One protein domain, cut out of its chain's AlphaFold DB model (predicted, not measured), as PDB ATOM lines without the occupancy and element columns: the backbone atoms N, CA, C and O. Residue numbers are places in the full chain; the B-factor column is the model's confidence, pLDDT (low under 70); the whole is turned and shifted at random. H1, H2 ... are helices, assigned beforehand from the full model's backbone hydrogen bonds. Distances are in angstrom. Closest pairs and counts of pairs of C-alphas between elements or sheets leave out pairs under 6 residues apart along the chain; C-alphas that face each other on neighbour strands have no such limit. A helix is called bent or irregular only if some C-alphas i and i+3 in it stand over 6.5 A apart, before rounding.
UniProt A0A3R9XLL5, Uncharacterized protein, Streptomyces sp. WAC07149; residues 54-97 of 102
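AT A GLANCE: This is residues 54 to 97 of the 102 residues of an uncharacterized protein of Streptomyces sp. WAC07149 (UniProt A0A3R9XLL5). A small, flat structure in which a long loop, residues 54 to 70, runs out to a turn near Ala 63 and folds back, leading into a hairpin of two short helices, H1 and H2, side by side towards the other end. The two limbs of the loop are tied by a short antiparallel pairing of residues 59 to 60 with residues 68 to 69. The printed part has 44 residues with two named helices, H1 then H2, and no named strand; the class is all helix, though under half of the residues, 18, are in named elements. The whole is loose, with a radius of gyration of the C-alphas of 12.0 A, and spans 39 by 22 by 9 A.

IN THESE COORDINATES: The printed part begins at Leu 54, C-alpha at (30.597, 35.266, -33.841), and residues 54 to 70 hold no named element. H1, residues 71 to 78, begins at C-alpha 71, (30.669, 32.623, -41.033), and measures 8.6 A from first to last C-alpha. H1 is irregular, but only just: C-alphas 73 and 76 are 6.9 A apart. H2, residues 86 to 95, measures 13.9 A and ends at C-alpha 95, (28.404, 41.406, -53.318).

HOW THE PARTS SIT: H1 and H2 touch and form a helical hairpin. Their closest C-alphas, those of Ile 76 and Ser 93, are 6.7 A apart. They run opposite ways at a shallow tilt of 22 degrees, and their centres are 10.7 A apart. In H2 every O i to N i+4 pair is within hydrogen-bond range; in H1 2 of 4 are.

THE WHOLE: The two C-alphas farthest apart, those of Ala 63 and Lys 84, are 39.3 A apart. The link from H1 to H2, 7 residues, is short. The printed part has no cut. The mean pLDDT of the printed part is 91.1, and no printed residue is under 70.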
ATOM      1  N   LEU A  54      30.975  35.232 -32.429       95.44
ATOM      2  CA  LEU A  54      30.597  35.266 -33.841       95.44
ATOM      3  C   LEU A  54      31.578  34.506 -34.740       95.44
ATOM      4  O   LEU A  54      31.245  34.233 -35.896       95.44
ATOM      5  N   ASP A  55      32.747  34.141 -34.205       94.38
ATOM      6  CA  ASP A  55      33.752  33.311 -34.876       94.38
ATOM      7  C   ASP A  55      33.558  31.804 -34.621       94.38
ATOM      8  O   ASP A  55      34.284  30.971 -35.160       94.38
ATOM      9  N   ASN A  56      32.531  31.413 -33.854       92.56
ATOM     10  CA  ASN A  56      32.152  30.009 -33.647       92.56
ATOM     11  C   ASN A  56      31.398  29.443 -34.863       92.56
ATOM     12  O   ASN A  56      30.229  29.054 -34.796       92.56
ATOM     13  N   GLY A  57      32.072  29.446 -36.008       92.62
ATOM     14  CA  GLY A  57      31.542  29.010 -37.286       92.62
ATOM     15  C   GLY A  57      31.211  27.524 -37.341       92.62
ATOM     16  O   GLY A  57      32.003  26.683 -36.925       92.62
ATOM     17  N   VAL A  58      30.080  27.193 -37.962       95.38
ATOM     18  CA  VAL A  58      29.779  25.826 -38.406       95.38
ATOM     19  C   VAL A  58      29.574  25.856 -39.910       95.38
ATOM     20  O   VAL A  58      28.886  26.739 -40.427       95.38
ATOM     21  N   ALA A  59      30.176  24.900 -40.613       95.81
ATOM     22  CA  ALA A  59      30.060  24.782 -42.057       95.81
ATOM     23  C   ALA A  59      29.791  23.339 -42.482       95.81
ATOM     24  O   ALA A  59      30.278  22.383 -41.880       95.81
ATOM     25  N   THR A  60      29.035  23.205 -43.564       96.31
ATOM     26  CA  THR A  60      28.747  21.938 -44.229       96.31
ATOM     27  C   THR A  60      29.191  22.020 -45.681       96.31
ATOM     28  O   THR A  60      28.998  23.043 -46.340       96.31
ATOM     29  N   LYS A  61      29.756  20.930 -46.199       96.69
ATOM     30  CA  LYS A  61      30.145  20.801 -47.603       96.69
ATOM     31  C   LYS A  61      29.504  19.547 -48.183       96.69
ATOM     32  O   LYS A  61      29.598  18.481 -47.580       96.69
ATOM     33  N   VAL A  62      28.880  19.676 -49.348       95.56
ATOM     34  CA  VAL A  62      28.326  18.548 -50.106       95.56
ATOM     35  C   VAL A  62      29.178  18.374 -51.358       95.56
ATOM     36  O   VAL A  62      29.323  19.320 -52.125       95.56
ATOM     37  N   ALA A  63      29.761  17.188 -51.541       95.62
ATOM     38  CA  ALA A  63      30.631  16.863 -52.673       95.62
ATOM     39  C   ALA A  63      31.736  17.927 -52.920       95.62
ATOM     40  O   ALA A  63      32.498  18.286 -52.015       95.62
ATOM     41  N   ASP A  64      31.839  18.409 -54.153       94.00
ATOM     42  CA  ASP A  64      32.815  19.358 -54.684       94.00
ATOM     43  C   ASP A  64      32.316  20.816 -54.710       94.00
ATOM     44  O   ASP A  64      33.064  21.718 -55.088       94.00
ATOM     45  N   PHE A  65      31.112  21.084 -54.193       94.50
ATOM     46  CA  PHE A  65      30.619  22.449 -54.016       94.50
ATOM     47  C   PHE A  65      31.418  23.221 -52.950       94.50
ATOM     48  O   PHE A  65      31.969  22.620 -52.018       94.50
ATOM     49  N   PRO A  66      31.465  24.565 -53.030       89.75
ATOM     50  CA  PRO A  66      31.958  25.394 -51.935       89.75
ATOM     51  C   PRO A  66      31.210  25.094 -50.628       89.75
ATOM     52  O   PRO A  66      29.996  24.894 -50.629       89.75
ATOM     53  N   ALA A  67      31.935  25.054 -49.507       91.88
ATOM     54  CA  ALA A  67      31.316  24.868 -48.198       91.88
ATOM     55  C   ALA A  67      30.424  26.069 -47.865       91.88
ATOM     56  O   ALA A  67      30.829  27.203 -48.102       91.88
ATOM     57  N   VAL A  68      29.252  25.822 -47.284       92.38
ATOM     58  CA  VAL A  68      28.353  26.863 -46.768       92.38
ATOM     59  C   VAL A  68      28.367  26.816 -45.251       92.38
ATOM     60  O   VAL A  68      28.340  25.738 -44.656       92.38
ATOM     61  N   GLY A  69      28.442  27.976 -44.611       93.69
ATOM     62  CA  GLY A  69      28.557  28.048 -43.163       93.69
ATOM     63  C   GLY A  69      28.107  29.381 -42.599       93.69
ATOM     64  O   GLY A  69      27.939  30.361 -43.325       93.69
ATOM     65  N   THR A  70      27.925  29.415 -41.284       93.94
ATOM     66  CA  THR A  70      27.423  30.594 -40.561       93.94
ATOM     67  C   THR A  70      28.351  31.804 -40.686       93.94
ATOM     68  O   THR A  70      27.880  32.941 -40.732       93.94
ATOM     69  N   THR A  71      29.655  31.570 -40.857       92.25
ATOM     70  CA  THR A  71      30.669  32.623 -41.033       92.25
ATOM     71  C   THR A  71      30.502  33.430 -42.314       92.25
ATOM     72  O   THR A  71      30.985  34.556 -42.374       92.25
ATOM     73  N   MET A  72      29.765  32.932 -43.313       90.00
ATOM     74  CA  MET A  72      29.413  33.735 -44.493       90.00
ATOM     75  C   MET A  72      28.539  34.943 -44.141       90.00
ATOM     76  O   MET A  72      28.549  35.935 -44.865       90.00
ATOM     77  N   VAL A  73      27.791  34.864 -43.037       89.75
ATOM     78  CA  VAL A  73      26.902  35.931 -42.564       89.75
ATOM     79  C   VAL A  73      27.523  36.676 -41.384       89.75
ATOM     80  O   VAL A  73      27.434  37.899 -41.319       89.75
ATOM     81  N   THR A  74      28.174  35.967 -40.454       92.50
ATOM     82  CA  THR A  74      28.736  36.583 -39.239       92.50
ATOM     83  C   THR A  74      30.150  37.124 -39.418       92.50
ATOM     84  O   THR A  74      30.536  38.042 -38.697       92.50
ATOM     85  N   GLY A  75      30.909  36.624 -40.398       92.19
ATOM     86  CA  GLY A  75      32.341  36.898 -40.540       92.19
ATOM     87  C   GLY A  75      32.675  38.375 -40.727       92.19
ATOM     88  O   GLY A  75      33.704  38.841 -40.244       92.19
ATOM     89  N   ILE A  76      31.779  39.144 -41.351       92.81
ATOM     90  CA  ILE A  76      31.912  40.599 -41.444       92.81
ATOM     91  C   ILE A  76      32.007  41.271 -40.070       92.81
ATOM     92  O   ILE A  76      32.815  42.175 -39.886       92.81
ATOM     93  N   LEU A  77      31.219  40.822 -39.095       94.44
ATOM     94  CA  LEU A  77      31.222  41.382 -37.747       94.44
ATOM     95  C   LEU A  77      32.469  40.937 -36.978       94.44
ATOM     96  O   LEU A  77      33.045  41.727 -36.232       94.44
ATOM     97  N   THR A  78      32.943  39.717 -37.224       94.88
ATOM     98  CA  THR A  78      34.206  39.174 -36.695       94.88
ATOM     99  C   THR A  78      35.433  39.963 -37.178       94.88
ATOM    100  O   THR A  78      36.439  40.046 -36.472       94.88
ATOM    101  N   GLN A  79      35.368  40.617 -38.348       93.75
ATOM    102  CA  GLN A  79      36.433  41.520 -38.817       93.75
ATOM    103  C   GLN A  79      36.514  42.836 -38.026       93.75
ATOM    104  O   GLN A  79      37.539  43.524 -38.093       93.75
ATOM    105  N   GLY A  80      35.481  43.151 -37.240       95.25
ATOM    106  CA  GLY A  80      35.419  44.308 -36.352       95.25
ATOM    107  C   GLY A  80      35.292  45.663 -37.050       95.25
ATOM    108  O   GLY A  80      36.026  46.568 -36.649       95.25
ATOM    109  N   PRO A  81      34.410  45.832 -38.059       96.25
ATOM    110  CA  PRO A  81      34.158  47.140 -38.644       96.25
ATOM    111  C   PRO A  81      33.615  48.095 -37.579       96.25
ATOM    112  O   PRO A  81      32.893  47.694 -36.654       96.25
ATOM    113  N   SER A  82      33.951  49.368 -37.727       97.19
ATOM    114  CA  SER A  82      33.288  50.428 -36.976       97.19
ATOM    115  C   SER A  82      31.869  50.682 -37.503       97.19
ATOM    116  O   SER A  82      31.514  50.256 -38.607       97.19
ATOM    117  N   VAL A  83      31.028  51.369 -36.726       96.19
ATOM    118  CA  VAL A  83      29.647  51.705 -37.117       96.19
ATOM    119  C   VAL A  83      29.611  52.440 -38.461       96.19
ATOM    120  O   VAL A  83      28.763  52.138 -39.301       96.19
ATOM    121  N   LYS A  84      30.558  53.352 -38.708       95.56
ATOM    122  CA  LYS A  84      30.650  54.095 -39.977       95.56
ATOM    123  C   LYS A  84      31.145  53.241 -41.154       95.56
ATOM    124  O   LYS A  84      30.837  53.550 -42.299       95.56
ATOM    125  N   GLU A  85      31.897  52.172 -40.890       95.81
ATOM    126  CA  GLU A  85      32.453  51.270 -41.912       95.81
ATOM    127  C   GLU A  85      31.517  50.105 -42.256       95.81
ATOM    128  O   GLU A  85      31.631  49.516 -43.333       95.81
ATOM    129  N   LEU A  86      30.584  49.767 -41.357       94.00
ATOM    130  CA  LEU A  86      29.690  48.621 -41.502       94.00
ATOM    131  C   LEU A  86      28.925  48.599 -42.838       94.00
ATOM    132  O   LEU A  86      28.886  47.527 -43.444       94.00
ATOM    133  N   PRO A  87      28.356  49.709 -43.354       92.19
ATOM    134  CA  PRO A  87      27.647  49.685 -44.633       92.19
ATOM    135  C   PRO A  87      28.548  49.253 -45.796       92.19
ATOM    136  O   PRO A  87      28.177  48.377 -46.577       92.19
ATOM    137  N   THR A  88      29.758  49.808 -45.888       92.00
ATOM    138  CA  THR A  88      30.734  49.456 -46.931       92.00
ATOM    139  C   THR A  88      31.197  48.012 -46.789       92.00
ATOM    140  O   THR A  88      31.254  47.280 -47.779       92.00
ATOM    141  N   ALA A  89      31.475  47.576 -45.560       89.38
ATOM    142  CA  ALA A  89      31.839  46.197 -45.282       89.38
ATOM    143  C   ALA A  89      30.706  45.231 -45.683       89.38
ATOM    144  O   ALA A  89      30.977  44.190 -46.283       89.38
ATOM    145  N   ALA A  90      29.442  45.581 -45.406       85.81
ATOM    146  CA  ALA A  90      28.273  44.745 -45.690       85.81
ATOM    147  C   ALA A  90      28.092  44.554 -47.190       85.81
ATOM    148  O   ALA A  90      27.942  43.423 -47.650       85.81
ATOM    149  N   VAL A  91      28.202  45.637 -47.959       85.94
ATOM    150  CA  VAL A  91      28.181  45.591 -49.424       85.94
ATOM    151  C   VAL A  91      29.306  44.697 -49.953       85.94
ATOM    152  O   VAL A  91      29.044  43.831 -50.784       85.94
ATOM    153  N   GLY A  92      30.529  44.837 -49.435       82.00
ATOM    154  CA  GLY A  92      31.657  43.982 -49.816       82.00
ATOM    155  C   GLY A  92      31.428  42.498 -49.505       82.00
ATOM    156  O   GLY A  92      31.735  41.645 -50.332       82.00
ATOM    157  N   SER A  93      30.836  42.180 -48.353       80.62
ATOM    158  CA  SER A  93      30.538  40.798 -47.953       80.62
ATOM    159  C   SER A  93      29.404  40.174 -48.773       80.62
ATOM    160  O   SER A  93      29.490  39.007 -49.147       80.62
ATOM    161  N   LEU A  94      28.344  40.936 -49.061       77.44
ATOM    162  CA  LEU A  94      27.167  40.469 -49.806       77.44
ATOM    163  C   LEU A  94      27.433  40.359 -51.310       77.44
ATOM    164  O   LEU A  94      26.985  39.410 -51.949       77.44
ATOM    165  N   LEU A  95      28.151  41.329 -51.879       78.38
ATOM    166  CA  LEU A  95      28.404  41.406 -53.318       78.38
ATOM    167  C   LEU A  95      29.762  40.836 -53.723       78.38
ATOM    168  O   LEU A  95      29.992  40.634 -54.911       78.38
ATOM    169  N   GLY A  96      30.656  40.550 -52.774       71.56
ATOM    170  CA  GLY A  96      31.987  39.993 -53.029       71.56
ATOM    171  C   GLY A  96      32.012  38.766 -53.954       71.56
ATOM    172  O   GLY A  96      32.890  38.701 -54.810       71.56
ATOM    173  N   PRO A  97      31.050  37.825 -53.870       71.44
ATOM    174  CA  PRO A  97      30.968  36.698 -54.804       71.44
ATOM    175  C   PRO A  97      30.590  37.080 -56.248       71.44
ATOM    176  O   PRO A  97      30.818  36.287 -57.158       71.44
TER     177      PRO A  97